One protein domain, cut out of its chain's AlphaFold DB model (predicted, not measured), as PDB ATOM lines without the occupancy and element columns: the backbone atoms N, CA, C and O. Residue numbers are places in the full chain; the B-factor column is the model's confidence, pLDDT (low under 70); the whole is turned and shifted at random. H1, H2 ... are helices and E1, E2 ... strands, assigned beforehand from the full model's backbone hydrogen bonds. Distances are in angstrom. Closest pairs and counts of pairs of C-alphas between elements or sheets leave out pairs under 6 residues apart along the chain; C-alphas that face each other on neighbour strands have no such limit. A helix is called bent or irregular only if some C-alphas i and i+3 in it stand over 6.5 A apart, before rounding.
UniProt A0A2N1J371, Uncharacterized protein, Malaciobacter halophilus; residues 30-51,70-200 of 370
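What this domain is: This is residues 30 to 51 and 70 to 200 of the 370 residues of an uncharacterized protein of Malaciobacter halophilus (UniProt A0A2N1J371). A twisted sheet of six strands, sharply bent in E1 and E6, curls round the short helix H4, and H3 crosses H4 at that end. H1 lies over E5 at the other end, and H2 packs beside the edge strand E2. The printed part has 153 residues, in the order H1 E1 H2 E2 H3 E3 E4 E5 H4 E6; the class is mixed, helices and strands. The sheet is branched and mixed: E2 and E5, E3 and E6, E4 and E6 are parallel, E1 and E6, E4 and E5 antiparallel. The whole is compact, with a radius of gyration of the C-alphas of 15.6 A and spans of 44 by 30 by 27 A.

Where its parts are: E6, residues 185 to 197, measures 27.8 A and ends at C-alpha 197 (-15.623, -44.372, -1.329). E4 is residues 141 to 148, 23.4 A; E5 154 to 160, 19.5 A; E2 97 to 103, 19.8 A; E1 70 to 78, 17.0 A; E3 130 to 132. H3, residues 109 to 124, measures 24.2 A and is irregular: C-alphas 110 and 113 are 7.3 A apart. H1 is residues 39 to 48, beginning at C-alpha 39 (0.205, -35.325, -7.774); H2 is 80 to 90 and H4 167 to 174.

How they stand to each other: E6 bends by 96 degrees at residue 190 and E1 by 103 degrees at residue 74. E6 pairs with E3 over residues 185 to 187, with N 132 and O 186 at 2.8 A, with E1 over 186 to 194, with N 72 and O 192 at 2.9 A, and with E4 over 191 to 197, with N 144 and O 193 at 2.8 A. E4 and E5 form a hairpin, with N 145 and O 157 at 2.8 A; E2 and E5 have N 100 and O 156 at 2.8 A. H1 is on the sheet at a height of 10.2 A, over E5 and along it at 1 degrees on the local plane, and only just not over E2, on which 2 of its C-alphas fall. H2 is on the sheet, over none of its strands; its closest C-alphas to E2 are Lys 85 and Ile 99, 5.5 A. H3 only grazes the sheet, with residues 117 to 122. With residues 114 to 119 alone it touches H4 at a steep tilt of 64 degrees; the closest C-alphas, of Met 115 and Gly 170, are 4.6 A apart. Every O i to N i+4 pair is within hydrogen-bond range in H1 and H2, but 8 of 12 in H3 and 2 of 4 in H4.

The domain as a whole: The C-alphas farthest apart, of Ile 51 and Asp 124, are 46.7 A apart. Residues 52 to 69 are not printed; C-alphas 51 and 70 across the cut are 27.6 A apart. Of the links printed whole, none is long. The mean pLDDT of the printed part is 79.0; 39 residues are under 70, among them 30 to 39 and 104 to 116.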
ATOM      1  N   ILE A  30     -11.466 -32.262 -25.197       65.25
ATOM      2  CA  ILE A  30     -11.758 -32.867 -23.884       65.25
ATOM      3  C   ILE A  30     -10.589 -32.554 -22.963       65.25
ATOM      4  O   ILE A  30      -9.428 -32.813 -23.309       65.25
ATOM      5  N   SER A  31     -10.890 -32.010 -21.787       65.69
ATOM      6  CA  SER A  31      -9.858 -31.784 -20.787       65.69
ATOM      7  C   SER A  31      -9.370 -33.130 -20.238       65.69
ATOM      8  O   SER A  31     -10.141 -33.966 -19.772       65.69
ATOM      9  N   TYR A  32      -8.070 -33.388 -20.306       66.62
ATOM     10  CA  TYR A  32      -7.454 -34.517 -19.616       66.62
ATOM     11  C   TYR A  32      -6.151 -34.045 -18.980       66.62
ATOM     12  O   TYR A  32      -5.468 -33.160 -19.501       66.62
ATOM     13  N   LYS A  33      -5.811 -34.608 -17.819       64.94
ATOM     14  CA  LYS A  33      -4.590 -34.234 -17.103       64.94
ATOM     15  C   LYS A  33      -3.508 -35.264 -17.393       64.94
ATOM     16  O   LYS A  33      -3.592 -36.413 -16.953       64.94
ATOM     17  N   ASP A  34      -2.474 -34.832 -18.109       59.12
ATOM     18  CA  ASP A  34      -1.262 -35.624 -18.298       59.12
ATOM     19  C   ASP A  34      -0.615 -35.901 -16.933       59.12
ATOM     20  O   ASP A  34      -0.233 -34.986 -16.196       59.12
ATOM     21  N   ASN A  35      -0.481 -37.179 -16.580       56.97
ATOM     22  CA  ASN A  35       0.028 -37.656 -15.291       56.97
ATOM     23  C   ASN A  35       1.570 -37.587 -15.232       56.97
ATOM     24  O   ASN A  35       2.241 -38.560 -14.894       56.97
ATOM     25  N   TRP A  36       2.160 -36.446 -15.604       48.03
ATOM     26  CA  TRP A  36       3.614 -36.216 -15.492       48.03
ATOM     27  C   TRP A  36       4.066 -36.134 -14.036       48.03
ATOM     28  O   TRP A  36       5.208 -36.455 -13.727       48.03
ATOM     29  N   ASN A  37       3.151 -35.730 -13.156       52.28
ATOM     30  CA  ASN A  37       3.308 -35.761 -11.715       52.28
ATOM     31  C   ASN A  37       2.211 -36.659 -11.141       52.28
ATOM     32  O   ASN A  37       1.029 -36.412 -11.381       52.28
ATOM     33  N   THR A  38       2.597 -37.637 -10.321       53.84
ATOM     34  CA  THR A  38       1.713 -38.443  -9.449       53.84
ATOM     35  C   THR A  38       0.702 -37.596  -8.663       53.84
ATOM     36  O   THR A  38      -0.367 -38.067  -8.300       53.84
ATOM     37  N   ASN A  39       0.991 -36.306  -8.505       68.75
ATOM     38  CA  ASN A  39       0.205 -35.325  -7.774       68.75
ATOM     39  C   ASN A  39      -1.165 -34.952  -8.399       68.75
ATOM     40  O   ASN A  39      -1.942 -34.262  -7.752       68.75
ATOM     41  N   ASN A  40      -1.511 -35.335  -9.637       82.62
ATOM     42  CA  ASN A  40      -2.801 -34.902 -10.218       82.62
ATOM     43  C   ASN A  40      -4.022 -35.557  -9.560       82.62
ATOM     44  O   ASN A  40      -5.033 -34.883  -9.374       82.62
ATOM     45  N   HIS A  41      -3.936 -36.841  -9.198       87.06
ATOM     46  CA  HIS A  41      -5.006 -37.517  -8.456       87.06
ATOM     47  C   HIS A  41      -5.146 -36.898  -7.065       87.06
ATOM     48  O   HIS A  41      -6.228 -36.442  -6.706       87.06
ATOM     49  N   THR A  42      -4.034 -36.769  -6.337       88.00
ATOM     50  CA  THR A  42      -4.001 -36.091  -5.037       88.00
ATOM     51  C   THR A  42      -4.594 -34.677  -5.108       88.00
ATOM     52  O   THR A  42      -5.426 -34.344  -4.276       88.00
ATOM     53  N   LYS A  43      -4.271 -33.867  -6.126       87.94
ATOM     54  CA  LYS A  43      -4.864 -32.527  -6.318       87.94
ATOM     55  C   LYS A  43      -6.380 -32.547  -6.499       87.94
ATOM     56  O   LYS A  43      -7.066 -31.766  -5.858       87.94
ATOM     57  N   LEU A  44      -6.901 -33.446  -7.339       91.50
ATOM     58  CA  LEU A  44      -8.350 -33.585  -7.521       91.50
ATOM     59  C   LEU A  44      -9.047 -33.932  -6.202       91.50
ATOM     60  O   LEU A  44     -10.110 -33.401  -5.906       91.50
ATOM     61  N   LEU A  45      -8.426 -34.792  -5.395       92.50
ATOM     62  CA  LEU A  45      -8.937 -35.130  -4.073       92.50
ATOM     63  C   LEU A  45      -8.830 -33.956  -3.093       92.50
ATOM     64  O   LEU A  45      -9.775 -33.725  -2.351       92.50
ATOM     65  N   LEU A  46      -7.733 -33.193  -3.102       91.81
ATOM     66  CA  LEU A  46      -7.590 -31.988  -2.279       91.81
ATOM     67  C   LEU A  46      -8.725 -30.993  -2.542       91.81
ATOM     68  O   LEU A  46      -9.356 -30.533  -1.591       91.81
ATOM     69  N   ASP A  47      -9.025 -30.730  -3.815       91.00
ATOM     70  CA  ASP A  47     -10.128 -29.853  -4.213       91.00
ATOM     71  C   ASP A  47     -11.482 -30.434  -3.762       91.00
ATOM     72  O   ASP A  47     -12.309 -29.729  -3.179       91.00
ATOM     73  N   PHE A  48     -11.695 -31.739  -3.960       93.06
ATOM     74  CA  PHE A  48     -12.950 -32.422  -3.628       93.06
ATOM     75  C   PHE A  48     -13.232 -32.501  -2.116       93.06
ATOM     76  O   PHE A  48     -14.382 -32.356  -1.698       93.06
ATOM     77  N   PHE A  49     -12.191 -32.668  -1.295       92.69
ATOM     78  CA  PHE A  49     -12.244 -32.601   0.175       92.69
ATOM     79  C   PHE A  49     -12.115 -31.164   0.721       92.69
ATOM     80  O   PHE A  49     -12.146 -30.960   1.937       92.69
ATOM     81  N   LYS A  50     -11.982 -30.156  -0.158       92.19
ATOM     82  CA  LYS A  50     -11.830 -28.728   0.183       92.19
ATOM     83  C   LYS A  50     -10.650 -28.454   1.135       92.19
ATOM     84  O   LYS A  50     -10.732 -27.613   2.037       92.19
ATOM     85  N   ILE A  51      -9.541 -29.166   0.938       92.06
ATOM     86  CA  ILE A  51      -8.316 -29.007   1.726       92.06
ATOM     87  C   ILE A  51      -7.558 -27.771   1.222       92.06
ATOM     88  O   ILE A  51      -7.287 -27.622   0.035       92.06
ATOM     89  N   LYS A  70     -13.284 -53.499  -6.254       95.62
ATOM     90  CA  LYS A  70     -13.827 -54.543  -7.131       95.62
ATOM     91  C   LYS A  70     -12.904 -54.750  -8.321       95.62
ATOM     92  O   LYS A  70     -12.396 -53.789  -8.897       95.62
ATOM     93  N   TYR A  71     -12.730 -56.007  -8.710       95.31
ATOM     94  CA  TYR A  71     -11.865 -56.398  -9.813       95.31
ATOM     95  C   TYR A  71     -12.667 -57.151 -10.866       95.31
ATOM     96  O   TYR A  71     -13.351 -58.122 -10.552       95.31
ATOM     97  N   SER A  72     -12.523 -56.729 -12.117       93.88
ATOM     98  CA  SER A  72     -13.027 -57.455 -13.280       93.88
ATOM     99  C   SER A  72     -11.862 -57.754 -14.213       93.88
ATOM    100  O   SER A  72     -11.123 -56.850 -14.599       93.88
ATOM    101  N   PHE A  73     -11.693 -59.020 -14.581       91.56
ATOM    102  CA  PHE A  73     -10.636 -59.465 -15.490       91.56
ATOM    103  C   PHE A  73     -11.220 -59.809 -16.855       91.56
ATOM    104  O   PHE A  73     -12.351 -60.282 -16.928       91.56
ATOM    105  N   TYR A  74     -10.446 -59.578 -17.918       88.56
ATOM    106  CA  TYR A  74     -10.853 -59.843 -19.305       88.56
ATOM    107  C   TYR A  74     -12.232 -59.245 -19.626       88.56
ATOM    108  O   TYR A  74     -13.137 -59.915 -20.113       88.56
ATOM    109  N   THR A  75     -12.397 -57.974 -19.272       91.88
ATOM    110  CA  THR A  75     -13.668 -57.248 -19.331       91.88
ATOM    111  C   THR A  75     -13.622 -56.163 -20.405       91.88
ATOM    112  O   THR A  75     -12.678 -56.102 -21.191       91.88
ATOM    113  N   THR A  76     -14.627 -55.294 -20.461       91.25
ATOM    114  CA  THR A  76     -14.674 -54.167 -21.392       91.25
ATOM    115  C   THR A  76     -14.866 -52.839 -20.665       91.25
ATOM    116  O   THR A  76     -15.426 -52.776 -19.571       91.25
ATOM    117  N   PHE A  77     -14.382 -51.759 -21.276       91.25
ATOM    118  CA  PHE A  77     -14.638 -50.382 -20.865       91.25
ATOM    119  C   PHE A  77     -15.414 -49.666 -21.962       91.25
ATOM    120  O   PHE A  77     -14.919 -49.555 -23.085       91.25
ATOM    121  N   SER A  78     -16.625 -49.213 -21.644       91.19
ATOM    122  CA  SER A  78     -17.470 -48.501 -22.599       91.19
ATOM    123  C   SER A  78     -16.892 -47.124 -22.905       91.19
ATOM    124  O   SER A  78     -16.622 -46.344 -21.992       91.19
ATOM    125  N   LEU A  79     -16.758 -46.795 -24.191       88.31
ATOM    126  CA  LEU A  79     -16.355 -45.458 -24.628       88.31
ATOM    127  C   LEU A  79     -17.461 -44.417 -24.394       88.31
ATOM    128  O   LEU A  79     -17.175 -43.223 -24.411       88.31
ATOM    129  N   SER A  80     -18.687 -44.846 -24.067       85.94
ATOM    130  CA  SER A  80     -19.755 -43.947 -23.610       85.94
ATOM    131  C   SER A  80     -19.405 -43.195 -22.321       85.94
ATOM    132  O   SER A  80     -19.904 -42.098 -22.110       85.94
ATOM    133  N   GLU A  81     -18.527 -43.738 -21.470       85.75
ATOM    134  CA  GLU A  81     -18.043 -43.026 -20.274       85.75
ATOM    135  C   GLU A  81     -17.243 -41.767 -20.643       85.75
ATOM    136  O   GLU A  81     -17.225 -40.799 -19.888       85.75
ATOM    137  N   ILE A  82     -16.595 -41.764 -21.811       83.69
ATOM    138  CA  ILE A  82     -15.868 -40.598 -22.318       83.69
ATOM    139  C   ILE A  82     -16.848 -39.563 -22.873       83.69
ATOM    140  O   ILE A  82     -16.693 -38.379 -22.592       83.69
ATOM    141  N   LEU A  83     -17.867 -40.011 -23.614       83.19
ATOM    142  CA  LEU A  83     -18.930 -39.135 -24.120       83.19
ATOM    143  C   LEU A  83     -19.627 -38.402 -22.977       83.19
ATOM    144  O   LEU A  83     -19.778 -37.188 -23.029       83.19
ATOM    145  N   LYS A  84     -19.932 -39.120 -21.892       85.62
ATOM    146  CA  LYS A  84     -20.525 -38.521 -20.697       85.62
ATOM    147  C   LYS A  84     -19.669 -37.386 -20.124       85.62
ATOM    148  O   LYS A  84     -20.201 -36.358 -19.730       85.62
ATOM    149  N   LYS A  85     -18.338 -37.534 -20.097       84.81
ATOM    150  CA  LYS A  85     -17.443 -36.443 -19.671       84.81
ATOM    151  C   LYS A  85     -17.582 -35.212 -20.569       84.81
ATOM    152  O   LYS A  85     -17.598 -34.102 -20.051       84.81
ATOM    153  N   GLN A  86     -17.665 -35.401 -21.883       76.44
ATOM    154  CA  GLN A  86     -17.838 -34.295 -22.825       76.44
ATOM    155  C   GLN A  86     -19.175 -33.575 -22.599       76.44
ATOM    156  O   GLN A  86     -19.201 -32.352 -22.495       76.44
ATOM    157  N   GLU A  87     -20.266 -34.327 -22.449       79.62
ATOM    158  CA  GLU A  87     -21.599 -33.780 -22.164       79.62
ATOM    159  C   GLU A  87     -21.611 -32.952 -20.866       79.62
ATOM    160  O   GLU A  87     -22.195 -31.869 -20.822       79.62
ATOM    161  N   LEU A  88     -20.904 -33.406 -19.827       81.00
ATOM    162  CA  LEU A  88     -20.724 -32.666 -18.573       81.00
ATOM    163  C   LEU A  88     -19.907 -31.372 -18.742       81.00
ATOM    164  O   LEU A  88     -20.189 -30.381 -18.080       81.00
ATOM    165  N   GLU A  89     -18.899 -31.350 -19.620       76.38
ATOM    166  CA  GLU A  89     -18.103 -30.141 -19.901       76.38
ATOM    167  C   GLU A  89     -18.872 -29.104 -20.741       76.38
ATOM    168  O   GLU A  89     -18.592 -27.904 -20.672       76.38
ATOM    169  N   GLU A  90     -19.825 -29.557 -21.558       72.94
ATOM    170  CA  GLU A  90     -20.660 -28.708 -22.413       72.94
ATOM    171  C   GLU A  90     -21.934 -28.223 -21.711       72.94
ATOM    172  O   GLU A  90     -22.422 -27.126 -22.004       72.94
ATOM    173  N   SER A  91     -22.466 -29.007 -20.772       67.88
ATOM    174  CA  SER A  91     -23.652 -28.653 -19.998       67.88
ATOM    175  C   SER A  91     -23.293 -27.774 -18.797       67.88
ATOM    176  O   SER A  91     -22.525 -28.137 -17.915       67.88
ATOM    177  N   SER A  92     -23.912 -26.597 -18.702       56.44
ATOM    178  CA  SER A  92     -23.791 -25.725 -17.525       56.44
ATOM    179  C   SER A  92     -24.623 -26.196 -16.321       56.44
ATOM    180  O   SER A  92     -24.778 -25.439 -15.369       56.44
ATOM    181  N   PHE A  93     -25.244 -27.379 -16.393       52.72
ATOM    182  CA  PHE A  93     -26.382 -27.756 -15.545       52.72
ATOM    183  C   PHE A  93     -26.134 -28.945 -14.610       52.72
ATOM    184  O   PHE A  93     -26.921 -29.142 -13.686       52.72
ATOM    185  N   GLU A  94     -25.059 -29.713 -14.782       60.56
ATOM    186  CA  GLU A  94     -24.785 -30.878 -13.931       60.56
ATOM    187  C   GLU A  94     -23.697 -30.572 -12.889       60.56
ATOM    188  O   GLU A  94     -22.590 -31.095 -12.928       60.56
ATOM    189  N   GLU A  95     -24.031 -29.735 -11.896       65.06
ATOM    190  CA  GLU A  95     -23.119 -29.363 -10.791       65.06
ATOM    191  C   GLU A  95     -22.707 -30.544  -9.880       65.06
ATOM    192  O   GLU A  95     -21.833 -30.399  -9.019       65.06
ATOM    193  N   ASN A  96     -23.343 -31.711 -10.040       83.69
ATOM    194  CA  ASN A  96     -23.233 -32.840  -9.115       83.69
ATOM    195  C   ASN A  96     -22.405 -34.017  -9.637       83.69
ATOM    196  O   ASN A  96     -22.217 -34.983  -8.895       83.69
ATOM    197  N   GLU A  97     -21.900 -33.980 -10.868       89.00
ATOM    198  CA  GLU A  97     -21.038 -35.040 -11.388       89.00
ATOM    199  C   GLU A  97     -19.815 -34.457 -12.093       89.00
ATOM    200  O   GLU A  97     -19.914 -33.641 -13.000       89.00
ATOM    201  N   GLN A  98     -18.639 -34.908 -11.673       89.81
ATOM    202  CA  GLN A  98     -17.365 -34.574 -12.286       89.81
ATOM    203  C   GLN A  98     -16.686 -35.863 -12.737       89.81
ATOM    204  O   GLN A  98     -16.496 -36.787 -11.945       89.81
ATOM    205  N   ILE A  99     -16.275 -35.913 -14.006       90.94
ATOM    206  CA  ILE A  99     -15.494 -37.023 -14.559       90.94
ATOM    207  C   ILE A  99     -14.126 -36.499 -14.992       90.94
ATOM    208  O   ILE A  99     -14.015 -35.604 -15.828       90.94
ATOM    209  N   GLU A 100     -13.070 -37.101 -14.461       90.00
ATOM    210  CA  GLU A 100     -11.682 -36.773 -14.769       90.00
ATOM    211  C   GLU A 100     -10.971 -37.984 -15.355       90.00
ATOM    212  O   GLU A 100     -11.080 -39.095 -14.837       90.00
ATOM    213  N   ILE A 101     -10.209 -37.775 -16.427       87.75
ATOM    214  CA  ILE A 101      -9.428 -38.844 -17.053       87.75
ATOM    215  C   ILE A 101      -7.945 -38.516 -16.901       87.75
ATOM    216  O   ILE A 101      -7.454 -37.498 -17.397       87.75
ATOM    217  N   LEU A 102      -7.233 -39.389 -16.191       86.38
ATOM    218  CA  LEU A 102      -5.807 -39.283 -15.913       86.38
ATOM    219  C   LEU A 102      -5.042 -40.299 -16.758       86.38
ATOM    220  O   LEU A 102      -5.198 -41.516 -16.607       86.38
ATOM    221  N   LEU A 103      -4.172 -39.794 -17.626       78.50
ATOM    222  CA  LEU A 103      -3.389 -40.617 -18.542       78.50
ATOM    223  C   LEU A 103      -1.903 -40.501 -18.206       78.50
ATOM    224  O   LEU A 103      -1.386 -39.387 -18.118       78.50
ATOM    225  N   PRO A 104      -1.187 -41.619 -18.022       69.38
ATOM    226  CA  PRO A 104       0.249 -41.592 -17.813       69.38
ATOM    227  C   PRO A 104       0.935 -41.069 -19.075       69.38
ATOM    228  O   PRO A 104       0.474 -41.286 -20.197       69.38
ATOM    229  N   TYR A 105       2.047 -40.370 -18.883       62.50
ATOM    230  CA  TYR A 105       2.765 -39.775 -19.997       62.50
ATOM    231  C   TYR A 105       3.372 -40.821 -20.929       62.50
ATOM    232  O   TYR A 105       4.196 -41.631 -20.502       62.50
ATOM    233  N   ILE A 106       3.060 -40.716 -22.220       60.31
ATOM    234  CA  ILE A 106       3.680 -41.525 -23.266       60.31
ATOM    235  C   ILE A 106       4.857 -40.738 -23.853       60.31
ATOM    236  O   ILE A 106       4.681 -39.827 -24.656       60.31
ATOM    237  N   LYS A 107       6.078 -41.090 -23.430       52.16
ATOM    238  CA  LYS A 107       7.327 -40.431 -23.863       52.16
ATOM    239  C   LYS A 107       7.756 -40.759 -25.289       52.16
ATOM    240  O   LYS A 107       8.556 -40.025 -25.859       52.16
ATOM    241  N   GLU A 108       7.314 -41.886 -25.838       57.16
ATOM    242  CA  GLU A 108       8.010 -42.495 -26.968       57.16
ATOM    243  C   GLU A 108       7.186 -42.510 -28.265       57.16
ATOM    244  O   GLU A 108       6.132 -43.152 -28.320       57.16
ATOM    245  N   PRO A 109       7.711 -41.918 -29.358       52.06
ATOM    246  CA  PRO A 109       7.023 -41.863 -30.647       52.06
ATOM    247  C   PRO A 109       6.694 -43.225 -31.263       52.06
ATOM    248  O   PRO A 109       5.748 -43.380 -32.034       52.06
ATOM    249  N   LYS A 110       7.446 -44.268 -30.911       58.19
ATOM    250  CA  LYS A 110       7.255 -45.602 -31.492       58.19
ATOM    251  C   LYS A 110       5.884 -46.222 -31.177       58.19
ATOM    252  O   LYS A 110       5.481 -47.164 -31.856       58.19
ATOM    253  N   TYR A 111       5.156 -45.687 -30.196       59.53
ATOM    254  CA  TYR A 111       3.836 -46.178 -29.799       59.53
ATOM    255  C   TYR A 111       2.664 -45.437 -30.469       59.53
ATOM    256  O   TYR A 111       1.515 -45.839 -30.294       59.53
ATOM    257  N   PHE A 112       2.919 -44.426 -31.315       60.97
ATOM    258  CA  PHE A 112       1.870 -43.655 -32.007       60.97
ATOM    259  C   PHE A 112       0.915 -44.515 -32.834       60.97
ATOM    260  O   PHE A 112      -0.303 -44.397 -32.706       60.97
ATOM    261  N   ARG A 113       1.442 -45.464 -33.617       62.91
ATOM    262  CA  ARG A 113       0.602 -46.392 -34.392       62.91
ATOM    263  C   ARG A 113      -0.341 -47.202 -33.505       62.91
ATOM    264  O   ARG A 113      -1.417 -47.574 -33.949       62.91
ATOM    265  N   GLU A 114       0.052 -47.506 -32.275       63.94
ATOM    266  CA  GLU A 114      -0.767 -48.276 -31.335       63.94
ATOM    267  C   GLU A 114      -1.853 -47.413 -30.671       63.94
ATOM    268  O   GLU A 114      -2.840 -47.962 -30.193       63.94
ATOM    269  N   MET A 115      -1.720 -46.082 -30.722       68.81
ATOM    270  CA  MET A 115      -2.739 -45.115 -30.295       68.81
ATOM    271  C   MET A 115      -3.727 -44.752 -31.418       68.81
ATOM    272  O   MET A 115      -4.897 -44.529 -31.135       68.81
ATOM    273  N   ILE A 116      -3.287 -44.750 -32.686       66.62
ATOM    274  CA  ILE A 116      -4.119 -44.392 -33.859       66.62
ATOM    275  C   ILE A 116      -4.854 -45.603 -34.457       66.62
ATOM    276  O   ILE A 116      -5.995 -45.492 -34.893       66.62
ATOM    277  N   LYS A 117      -4.259 -46.804 -34.451       70.75
ATOM    278  CA  LYS A 117      -4.932 -48.030 -34.936       70.75
ATOM    279  C   LYS A 117      -6.330 -48.274 -34.337       70.75
ATOM    280  O   LYS A 117      -7.198 -48.718 -35.088       70.75
ATOM    281  N   PRO A 118      -6.567 -48.049 -33.029       73.12
ATOM    282  CA  PRO A 118      -7.899 -48.147 -32.446       73.12
ATOM    283  C   PRO A 118      -8.911 -47.227 -33.115       73.12
ATOM    284  O   PRO A 118     -10.014 -47.673 -33.415       73.12
ATOM    285  N   LEU A 119      -8.512 -45.989 -33.404       72.50
ATOM    286  CA  LEU A 119      -9.355 -45.021 -34.084       72.50
ATOM    287  C   LEU A 119      -9.733 -45.492 -35.488       72.50
ATOM    288  O   LEU A 119     -10.915 -45.531 -35.798       72.50
ATOM    289  N   ASN A 120      -8.760 -45.897 -36.312       72.56
ATOM    290  CA  ASN A 120      -9.053 -46.336 -37.683       72.56
ATOM    291  C   ASN A 120     -10.050 -47.498 -37.687       72.56
ATOM    292  O   ASN A 120     -11.047 -47.452 -38.395       72.56
ATOM    293  N   LYS A 121      -9.860 -48.483 -36.796       76.19
ATOM    294  CA  LYS A 121     -10.825 -49.582 -36.634       76.19
ATOM    295  C   LYS A 121     -12.214 -49.093 -36.214       76.19
ATOM    296  O   LYS A 121     -13.212 -49.658 -36.638       76.19
ATOM    297  N   ILE A 122     -12.289 -48.081 -35.354       75.88
ATOM    298  CA  ILE A 122     -13.556 -47.493 -34.906       75.88
ATOM    299  C   ILE A 122     -14.255 -46.745 -36.048       75.88
ATOM    300  O   ILE A 122     -15.473 -46.884 -36.179       75.88
ATOM    301  N   ILE A 123     -13.508 -46.011 -36.877       73.38
ATOM    302  CA  ILE A 123     -14.013 -45.313 -38.069       73.38
ATOM    303  C   ILE A 123     -14.524 -46.323 -39.102       73.38
ATOM    304  O   ILE A 123     -15.646 -46.182 -39.587       73.38
ATOM    305  N   ASP A 124     -13.753 -47.377 -39.381       75.12
ATOM    306  CA  ASP A 124     -14.105 -48.410 -40.366       75.12
ATOM    307  C   ASP A 124     -15.426 -49.118 -40.019       75.12
ATOM    308  O   ASP A 124     -16.190 -49.500 -40.904       75.12
ATOM    309  N   VAL A 125     -15.725 -49.256 -38.722       77.50
ATOM    310  CA  VAL A 125     -16.936 -49.923 -38.205       77.50
ATOM    311  C   VAL A 125     -18.104 -48.935 -37.981       77.50
ATOM    312  O   VAL A 125     -19.185 -49.332 -37.547       77.50
ATOM    313  N   LYS A 126     -17.924 -47.646 -38.319       72.06
ATOM    314  CA  LYS A 126     -18.929 -46.558 -38.311       72.06
ATOM    315  C   LYS A 126     -19.942 -46.627 -37.161       72.06
ATOM    316  O   LYS A 126     -19.600 -46.276 -36.039       72.06
ATOM    317  N   TYR A 127     -21.170 -47.069 -37.436       70.12
ATOM    318  CA  TYR A 127     -22.312 -47.030 -36.513       70.12
ATOM    319  C   TYR A 127     -22.635 -48.388 -35.879       70.12
ATOM    320  O   TYR A 127     -23.684 -48.553 -35.261       70.12
ATOM    321  N   SER A 128     -21.771 -49.389 -36.053       78.81
ATOM    322  CA  SER A 128     -21.964 -50.696 -35.431       78.81
ATOM    323  C   SER A 128     -21.260 -50.774 -34.069       78.81
ATOM    324  O   SER A 128     -20.117 -50.316 -33.945       78.81
ATOM    325  N   PRO A 129     -21.898 -51.391 -33.055       82.12
ATOM    326  CA  PRO A 129     -21.231 -51.730 -31.806       82.12
ATOM    327  C   PRO A 129     -19.976 -52.564 -32.066       82.12
ATOM    328  O   PRO A 129     -19.986 -53.491 -32.878       82.12
ATOM    329  N   TYR A 130     -18.887 -52.241 -31.374       84.44
ATOM    330  CA  TYR A 130     -17.606 -52.914 -31.565       84.44
ATOM    331  C   TYR A 130     -16.764 -52.894 -30.295       84.44
ATOM    332  O   TYR A 130     -16.697 -51.889 -29.584       84.44
ATOM    333  N   ILE A 131     -16.072 -54.005 -30.039       83.62
ATOM    334  CA  ILE A 131     -15.078 -54.107 -28.974       83.62
ATOM    335  C   ILE A 131     -13.694 -54.087 -29.617       83.62
ATOM    336  O   ILE A 131     -13.300 -55.027 -30.310       83.62
ATOM    337  N   HIS A 132     -12.930 -53.032 -29.350       81.31
ATOM    338  CA  HIS A 132     -11.536 -52.971 -29.751       81.31
ATOM    339  C   HIS A 132     -10.718 -53.955 -28.922       81.31
ATOM    340  O   HIS A 132     -10.419 -53.720 -27.746       81.31
ATOM    341  N   LEU A 133     -10.344 -55.062 -29.560       76.81
ATOM    342  CA  LEU A 133      -9.416 -56.023 -28.990       76.81
ATOM    343  C   LEU A 133      -8.016 -55.420 -28.985       76.81
ATOM    344  O   LEU A 133      -7.440 -55.128 -30.040       76.81
ATOM    345  N   ASN A 134      -7.468 -55.278 -27.785       65.94
ATOM    346  CA  ASN A 134      -6.051 -55.039 -27.633       65.94
ATOM    347  C   ASN A 134      -5.288 -56.267 -28.141       65.94
ATOM    348  O   ASN A 134      -5.581 -57.401 -27.775       65.94
ATOM    349  N   ASN A 135      -4.313 -56.037 -29.007       61.69
ATOM    350  CA  ASN A 135      -3.372 -57.052 -29.462       61.69
ATOM    351  C   ASN A 135      -2.634 -57.676 -28.260       61.69
ATOM    352  O   ASN A 135      -2.365 -56.976 -27.288       61.69
ATOM    353  N   ASP A 136      -2.254 -58.959 -28.341       53.41
ATOM    354  CA  ASP A 136      -1.774 -59.787 -27.208       53.41
ATOM    355  C   ASP A 136      -0.626 -59.186 -26.369       53.41
ATOM    356  O   ASP A 136      -0.399 -59.574 -25.222       53.41
ATOM    357  N   ARG A 137       0.105 -58.212 -26.926       57.06
ATOM    358  CA  ARG A 137       1.204 -57.486 -26.267       57.06
ATOM    359  C   ARG A 137       0.764 -56.249 -25.464       57.06
ATOM    360  O   ARG A 137       1.594 -55.684 -24.758       57.06
ATOM    361  N   ASN A 138      -0.498 -55.821 -25.558       61.09
ATOM    362  CA  ASN A 138      -1.018 -54.557 -25.020       61.09
ATOM    363  C   ASN A 138      -2.153 -54.803 -24.020       61.09
ATOM    364  O   ASN A 138      -3.291 -54.394 -24.225       61.09
ATOM    365  N   LYS A 139      -1.862 -55.504 -22.929       73.88
ATOM    366  CA  LYS A 139      -2.885 -55.872 -21.951       73.88
ATOM    367  C   LYS A 139      -3.342 -54.666 -21.119       73.88
ATOM    368  O   LYS A 139      -2.801 -54.435 -20.051       73.88
ATOM    369  N   MET A 140      -4.308 -53.896 -21.619       80.94
ATOM    370  CA  MET A 140      -4.749 -52.646 -20.998       80.94
ATOM    371  C   MET A 140      -5.435 -52.868 -19.645       80.94
ATOM    372  O   MET A 140      -6.363 -53.671 -19.526       80.94
ATOM    373  N   CYS A 141      -4.999 -52.108 -18.651       86.81
ATOM    374  CA  CYS A 141      -5.568 -52.032 -17.319       86.81
ATOM    375  C   CYS A 141      -6.041 -50.605 -17.030       86.81
ATOM    376  O   CYS A 141      -5.331 -49.636 -17.319       86.81
ATOM    377  N   LEU A 142      -7.242 -50.498 -16.467       90.50
ATOM    378  CA  LEU A 142      -7.818 -49.244 -15.994       90.50
ATOM    379  C   LEU A 142      -8.167 -49.362 -14.514       90.50
ATOM    380  O   LEU A 142      -8.647 -50.407 -14.062       90.50
ATOM    381  N   THR A 143      -8.003 -48.256 -13.801       92.25
ATOM    382  CA  THR A 143      -8.543 -48.064 -12.461       92.25
ATOM    383  C   THR A 143      -9.568 -46.933 -12.498       92.25
ATOM    384  O   THR A 143      -9.258 -45.833 -12.944       92.25
ATOM    385  N   ILE A 144     -10.794 -47.196 -12.050       94.25
ATOM    386  CA  ILE A 144     -11.842 -46.185 -11.875       94.25
ATOM    387  C   ILE A 144     -11.988 -45.923 -10.385       94.25
ATOM    388  O   ILE A 144     -12.175 -46.863  -9.612       94.25
ATOM    389  N   TYR A 145     -11.903 -44.660  -9.996       94.69
ATOM    390  CA  TYR A 145     -12.198 -44.206  -8.651       94.69
ATOM    391  C   TYR A 145     -13.544 -43.492  -8.645       94.69
ATOM    392  O   TYR A 145     -13.710 -42.544  -9.401       94.69
ATOM    393  N   ASP A 146     -14.466 -43.933  -7.798       95.62
ATOM    394  CA  ASP A 146     -15.794 -43.344  -7.637       95.62
ATOM    395  C   ASP A 146     -15.934 -42.807  -6.202       95.62
ATOM    396  O   ASP A 146     -15.942 -43.576  -5.235       95.62
ATOM    397  N   TYR A 147     -16.023 -41.488  -6.054       95.81
ATOM    398  CA  TYR A 147     -16.166 -40.812  -4.764       95.81
ATOM    399  C   TYR A 147     -17.498 -40.070  -4.708       95.81
ATOM    400  O   TYR A 147     -17.800 -39.292  -5.610       95.81
ATOM    401  N   THR A 148     -18.255 -40.245  -3.625       93.75
ATOM    402  CA  THR A 148     -19.486 -39.478  -3.374       93.75
ATOM    403  C   THR A 148     -19.343 -38.702  -2.075       93.75
ATOM    404  O   THR A 148     -19.079 -39.292  -1.026       93.75
ATOM    405  N   ASN A 149     -19.513 -37.380  -2.138       90.88
ATOM    406  CA  ASN A 149     -19.402 -36.518  -0.964       90.88
ATOM    407  C   ASN A 149     -20.752 -36.303  -0.252       90.88
ATOM    408  O   ASN A 149     -21.797 -36.836  -0.629       90.88
ATOM    409  N   ASN A 150     -20.731 -35.472   0.789       85.62
ATOM    410  CA  ASN A 150     -21.900 -35.173   1.621       85.62
ATOM    411  C   ASN A 150     -22.993 -34.375   0.909       85.62
ATOM    412  O   ASN A 150     -24.155 -34.466   1.289       85.62
ATOM    413  N   GLU A 151     -22.621 -33.619  -0.119       88.31
ATOM    414  CA  GLU A 151     -23.529 -32.839  -0.962       88.31
ATOM    415  C   GLU A 151     -24.106 -33.697  -2.109       88.31
ATOM    416  O   GLU A 151     -24.734 -33.160  -3.015       88.31
ATOM    417  N   ASN A 152     -23.890 -35.023  -2.092       87.00
ATOM    418  CA  ASN A 152     -24.194 -35.955  -3.186       87.00
ATOM    419  C   ASN A 152     -23.496 -35.606  -4.511       87.00
ATOM    420  O   ASN A 152     -23.920 -36.063  -5.576       87.00
ATOM    421  N   LYS A 153     -22.407 -34.830  -4.454       91.56
ATOM    422  CA  LYS A 153     -21.538 -34.615  -5.607       91.56
ATOM    423  C   LYS A 153     -20.673 -35.845  -5.805       91.56
ATOM    424  O   LYS A 153     -20.120 -36.393  -4.848       91.56
ATOM    425  N   ASN A 154     -20.547 -36.251  -7.057       93.38
ATOM    426  CA  ASN A 154     -19.795 -37.414  -7.474       93.38
ATOM    427  C   ASN A 154     -18.534 -36.973  -8.207       93.38
ATOM    428  O   ASN A 154     -18.605 -36.205  -9.163       93.38
ATOM    429  N   LEU A 155     -17.391 -37.499  -7.784       94.06
ATOM    430  CA  LEU A 155     -16.135 -37.395  -8.507       94.06
ATOM    431  C   LEU A 155     -15.745 -38.785  -8.998       94.06
ATOM    432  O   LEU A 155     -15.439 -39.676  -8.204       94.06
ATOM    433  N   LYS A 156     -15.725 -38.952 -10.317       94.81
ATOM    434  CA  LYS A 156     -15.215 -40.140 -10.991       94.81
ATOM    435  C   LYS A 156     -13.851 -39.830 -11.592       94.81
ATOM    436  O   LYS A 156     -13.724 -38.930 -12.415       94.81
ATOM    437  N   ILE A 157     -12.832 -40.600 -11.230       93.06
ATOM    438  CA  ILE A 157     -11.487 -40.488 -11.805       93.06
ATOM    439  C   ILE A 157     -11.157 -41.781 -12.541       93.06
ATOM    440  O   ILE A 157     -11.038 -42.842 -11.936       93.06
ATOM    441  N   ILE A 158     -10.964 -41.700 -13.852       91.38
ATOM    442  CA  ILE A 158     -10.544 -42.819 -14.694       91.38
ATOM    443  C   ILE A 158      -9.038 -42.699 -14.901       91.38
ATOM    444  O   ILE A 158      -8.559 -41.789 -15.575       91.38
ATOM    445  N   LYS A 159      -8.274 -43.625 -14.329       89.25
ATOM    446  CA  LYS A 159      -6.816 -43.678 -14.427       89.25
ATOM    447  C   LYS A 159      -6.400 -44.860 -15.290       89.25
ATOM    448  O   LYS A 159      -6.826 -45.991 -15.062       89.25
ATOM    449  N   ALA A 160      -5.556 -44.602 -16.282       84.38
ATOM    450  CA  ALA A 160      -4.962 -45.666 -17.078       84.38
ATOM    451  C   ALA A 160      -3.593 -46.077 -16.525       84.38
ATOM    452  O   ALA A 160      -2.735 -45.231 -16.292       84.38
ATOM    453  N   ASP A 161      -3.359 -47.378 -16.360       72.62
ATOM    454  CA  ASP A 161      -2.152 -47.866 -15.674       72.62
ATOM    455  C   ASP A 161      -0.945 -48.064 -16.627       72.62
ATOM    456  O   ASP A 161       0.143 -48.443 -16.198       72.62
ATOM    457  N   HIS A 162      -1.101 -47.808 -17.935       70.38
ATOM    458  CA  HIS A 162      -0.081 -48.104 -18.957       70.38
ATOM    459  C   HIS A 162       0.694 -46.884 -19.441       70.38
ATOM    460  O   HIS A 162       0.147 -46.050 -20.151       70.38
ATOM    461  N   ILE A 163       2.003 -46.864 -19.182       61.28
ATOM    462  CA  ILE A 163       2.901 -45.738 -19.496       61.28
ATOM    463  C   ILE A 163       3.204 -45.599 -20.996       61.28
ATOM    464  O   ILE A 163       3.437 -44.499 -21.479       61.28
ATOM    465  N   SER A 164       3.225 -46.697 -21.754       60.41
ATOM    466  CA  SER A 164       3.763 -46.682 -23.122       60.41
ATOM    467  C   SER A 164       2.729 -46.916 -24.219       60.41
ATOM    468  O   SER A 164       2.954 -46.506 -25.349       60.41
ATOM    469  N   LYS A 165       1.615 -47.598 -23.930       71.12
ATOM    470  CA  LYS A 165       0.676 -48.088 -24.953       71.12
ATOM    471  C   LYS A 165      -0.762 -47.952 -24.482       71.12
ATOM    472  O   LYS A 165      -1.291 -48.863 -23.848       71.12
ATOM    473  N   ASN A 166      -1.373 -46.808 -24.764       74.94
ATOM    474  CA  ASN A 166      -2.706 -46.511 -24.266       74.94
ATOM    475  C   ASN A 166      -3.652 -46.102 -25.407       74.94
ATOM    476  O   ASN A 166      -3.620 -44.945 -25.830       74.94
ATOM    477  N   PRO A 167      -4.503 -47.017 -25.908       76.69
ATOM    478  CA  PRO A 167      -5.451 -46.689 -26.969       76.69
ATOM    479  C   PRO A 167      -6.439 -45.596 -26.537       76.69
ATOM    480  O   PRO A 167      -6.869 -44.813 -27.377       76.69
ATOM    481  N   LEU A 168      -6.740 -45.476 -25.234       80.88
ATOM    482  CA  LEU A 168      -7.604 -44.421 -24.698       80.88
ATOM    483  C   LEU A 168      -7.041 -43.020 -24.968       80.88
ATOM    484  O   LEU A 168      -7.810 -42.120 -25.281       80.88
ATOM    485  N   TYR A 169      -5.713 -42.854 -24.910       76.69
ATOM    486  CA  TYR A 169      -5.052 -41.578 -25.206       76.69
ATOM    487  C   TYR A 169      -5.343 -41.122 -26.634       76.69
ATOM    488  O   TYR A 169      -5.741 -39.985 -26.855       76.69
ATOM    489  N   GLY A 170      -5.196 -42.033 -27.601       72.31
ATOM    490  CA  GLY A 170      -5.548 -41.756 -28.988       72.31
ATOM    491  C   GLY A 170      -7.026 -41.420 -29.129       72.31
ATOM    492  O   GLY A 170      -7.351 -40.371 -29.655       72.31
ATOM    493  N   LEU A 171      -7.919 -42.255 -28.599       78.12
ATOM    494  CA  LEU A 171      -9.368 -42.096 -28.763       78.12
ATOM    495  C   LEU A 171      -9.930 -40.788 -28.187       78.12
ATOM    496  O   LEU A 171     -10.791 -40.181 -28.819       78.12
ATOM    497  N   LEU A 172      -9.411 -40.321 -27.048       76.25
ATOM    498  CA  LEU A 172      -9.835 -39.064 -26.415       76.25
ATOM    499  C   LEU A 172      -9.626 -37.828 -27.292       76.25
ATOM    500  O   LEU A 172     -10.346 -36.848 -27.146       76.25
ATOM    501  N   HIS A 173      -8.664 -37.863 -28.212       70.25
ATOM    502  CA  HIS A 173      -8.424 -36.745 -29.119       70.25
ATOM    503  C   HIS A 173      -9.427 -36.657 -30.269       70.25
ATOM    504  O   HIS A 173      -9.576 -35.584 -30.835       70.25
ATOM    505  N   TYR A 174     -10.092 -37.753 -30.627       68.25
ATOM    506  CA  TYR A 174     -10.932 -37.815 -31.830       68.25
ATOM    507  C   TYR A 174     -12.415 -37.944 -31.519       68.25
ATOM    508  O   TYR A 174     -13.235 -37.823 -32.423       68.25
ATOM    509  N   ILE A 175     -12.771 -38.185 -30.259       69.44
ATOM    510  CA  ILE A 175     -14.167 -38.353 -29.859       69.44
ATOM    511  C   ILE A 175     -15.029 -37.121 -30.132       69.44
ATOM    512  O   ILE A 175     -16.203 -37.261 -30.453       69.44
ATOM    513  N   ASN A 176     -14.414 -35.939 -30.143       64.19
ATOM    514  CA  ASN A 176     -15.118 -34.692 -30.407       64.19
ATOM    515  C   ASN A 176     -15.381 -34.434 -31.901       64.19
ATOM    516  O   ASN A 176     -16.125 -33.515 -32.219       64.19
ATOM    517  N   LEU A 177     -14.784 -35.216 -32.814       66.38
ATOM    518  CA  LEU A 177     -15.075 -35.111 -34.251       66.38
ATOM    519  C   LEU A 177     -16.459 -35.671 -34.586       66.38
ATOM    520  O   LEU A 177     -17.159 -35.115 -35.425       66.38
ATOM    521  N   ASP A 178     -16.845 -36.778 -33.949       71.75
ATOM    522  CA  ASP A 178     -18.164 -37.389 -34.120       71.75
ATOM    523  C   ASP A 178     -18.473 -38.291 -32.917       71.75
ATOM    524  O   ASP A 178     -17.997 -39.426 -32.830       71.75
ATOM    525  N   SER A 179     -19.297 -37.802 -31.991       73.50
ATOM    526  CA  SER A 179     -19.709 -38.549 -30.798       73.50
ATOM    527  C   SER A 179     -20.475 -39.835 -31.138       73.50
ATOM    528  O   SER A 179     -20.349 -40.843 -30.428       73.50
ATOM    529  N   TYR A 180     -21.197 -39.870 -32.266       76.94
ATOM    530  CA  TYR A 180     -21.903 -41.068 -32.729       76.94
ATOM    531  C   TYR A 180     -20.936 -42.185 -33.119       76.94
ATOM    532  O   TYR A 180     -21.269 -43.360 -32.945       76.94
ATOM    533  N   LEU A 181     -19.712 -41.858 -33.557       76.12
ATOM    534  CA  LEU A 181     -18.669 -42.859 -33.795       76.12
ATOM    535  C   LEU A 181     -18.170 -43.520 -32.512       76.12
ATOM    536  O   LEU A 181     -17.436 -44.493 -32.615       76.12
ATOM    537  N   PHE A 182     -18.507 -43.055 -31.314       80.06
ATOM    538  CA  PHE A 182     -18.025 -43.674 -30.072       80.06
ATOM    539  C   PHE A 182     -19.148 -44.364 -29.292       80.06
ATOM    540  O   PHE A 182     -18.876 -45.194 -28.419       80.06
ATOM    541  N   SER A 183     -20.401 -44.104 -29.668       82.50
ATOM    542  CA  SER A 183     -21.574 -44.763 -29.102       82.50
ATOM    543  C   SER A 183     -21.576 -46.271 -29.380       82.50
ATOM    544  O   SER A 183     -21.264 -46.728 -30.480       82.50
ATOM    545  N   GLY A 184     -21.896 -47.068 -28.357       82.62
ATOM    546  CA  GLY A 184     -21.941 -48.533 -28.449       82.62
ATOM    547  C   GLY A 184     -20.578 -49.221 -28.613       82.62
ATOM    548  O   GLY A 184     -20.534 -50.430 -28.855       82.62
ATOM    549  N   LYS A 185     -19.462 -48.491 -28.488       88.94
ATOM    550  CA  LYS A 185     -18.106 -49.037 -28.641       88.94
ATOM    551  C   LYS A 185     -17.402 -49.184 -27.303       88.94
ATOM    552  O   LYS A 185     -17.641 -48.429 -26.362       88.94
ATOM    553  N   ALA A 186     -16.513 -50.166 -27.218       89.69
ATOM    554  CA  ALA A 186     -15.787 -50.466 -25.994       89.69
ATOM    555  C   ALA A 186     -14.335 -50.880 -26.256       89.69
ATOM    556  O   ALA A 186     -13.986 -51.373 -27.329       89.69
ATOM    557  N   LEU A 187     -13.486 -50.718 -25.245       88.31
ATOM    558  CA  LEU A 187     -12.121 -51.240 -25.210       88.31
ATOM    559  C   LEU A 187     -12.092 -52.555 -24.436       88.31
ATOM    560  O   LEU A 187     -12.625 -52.623 -23.331       88.31
ATOM    561  N   ALA A 188     -11.434 -53.583 -24.972       88.19
ATOM    562  CA  ALA A 188     -11.155 -54.795 -24.209       88.19
ATOM    563  C   ALA A 188     -10.052 -54.533 -23.170       88.19
ATOM    564  O   ALA A 188      -8.964 -54.064 -23.507       88.19
ATOM    565  N   LEU A 189     -10.312 -54.874 -21.913       88.62
ATOM    566  CA  LEU A 189      -9.393 -54.710 -20.793       88.62
ATOM    567  C   LEU A 189      -8.913 -56.061 -20.278       88.62
ATOM    568  O   LEU A 189      -9.703 -56.983 -20.086       88.62
ATOM    569  N   GLN A 190      -7.630 -56.149 -19.936       88.56
ATOM    570  CA  GLN A 190      -7.135 -57.259 -19.125       88.56
ATOM    571  C   GLN A 190      -7.679 -57.166 -17.702       88.56
ATOM    572  O   GLN A 190      -8.060 -58.184 -17.124       88.56
ATOM    573  N   ARG A 191      -7.696 -55.958 -17.135       90.88
ATOM    574  CA  ARG A 191      -8.140 -55.718 -15.766       90.88
ATOM    575  C   ARG A 191      -8.811 -54.358 -15.651       90.88
ATOM    576  O   ARG A 191      -8.268 -53.348 -16.088       90.88
ATOM    577  N   LEU A 192      -9.960 -54.342 -15.000       93.25
ATOM    578  CA  LEU A 192     -10.615 -53.146 -14.506       93.25
ATOM    579  C   LEU A 192     -10.639 -53.226 -12.983       93.25
ATOM    580  O   LEU A 192     -11.261 -54.131 -12.422       93.25
ATOM    581  N   LYS A 193      -9.955 -52.293 -12.323       94.94
ATOM    582  CA  LYS A 193     -10.077 -52.075 -10.882       94.94
ATOM    583  C   LYS A 193     -11.080 -50.945 -10.665       94.94
ATOM    584  O   LYS A 193     -10.950 -49.888 -11.269       94.94
ATOM    585  N   LYS A 194     -12.076 -51.153  -9.813       95.31
ATOM    586  CA  LYS A 194     -12.948 -50.086  -9.318       95.31
ATOM    587  C   LYS A 194     -12.671 -49.877  -7.842       95.31
ATOM    588  O   LYS A 194     -12.670 -50.844  -7.086       95.31
ATOM    589  N   VAL A 195     -12.423 -48.637  -7.459       94.75
ATOM    590  CA  VAL A 195     -12.209 -48.206  -6.082       94.75
ATOM    591  C   VAL A 195     -13.307 -47.218  -5.753       94.75
ATOM    592  O   VAL A 195     -13.411 -46.194  -6.415       94.75
ATOM    593  N   SER A 196     -14.118 -47.499  -4.744       94.88
ATOM    594  CA  SER A 196     -15.195 -46.594  -4.363       94.88
ATOM    595  C   SER A 196     -15.113 -46.193  -2.903       94.88
ATOM    596  O   SER A 196     -14.833 -47.021  -2.029       94.88
ATOM    597  N   LEU A 197     -15.414 -44.923  -2.655       95.00
ATOM    598  CA  LEU A 197     -15.623 -44.372  -1.329       95.00
ATOM    599  C   LEU A 197     -17.073 -43.906  -1.238       95.00
ATOM    600  O   LEU A 197     -17.458 -42.921  -1.868       95.00
ATOM    601  N   ASP A 198     -17.878 -44.652  -0.486       91.56
ATOM    602  CA  ASP A 198     -19.262 -44.265  -0.238       91.56
ATOM    603  C   ASP A 198     -19.348 -43.026   0.668       91.56
ATOM    604  O   ASP A 198     -18.377 -42.617   1.307       91.56
ATOM    605  N   GLN A 199     -20.543 -42.448   0.749       91.88
ATOM    606  CA  GLN A 199     -20.801 -41.233   1.517       91.88
ATOM    607  C   GLN A 199     -20.491 -41.388   3.017       91.88
ATOM    608  O   GLN A 199     -20.061 -40.434   3.667       91.88
ATOM    609  N   LYS A 200     -20.689 -42.578   3.599       91.31
ATOM    610  CA  LYS A 200     -20.419 -42.820   5.024       91.31
ATOM    611  C   LYS A 200     -18.917 -42.796   5.295       91.31
ATOM    612  O   LYS A 200     -18.475 -42.149   6.240       91.31
TER     613      LYS A 200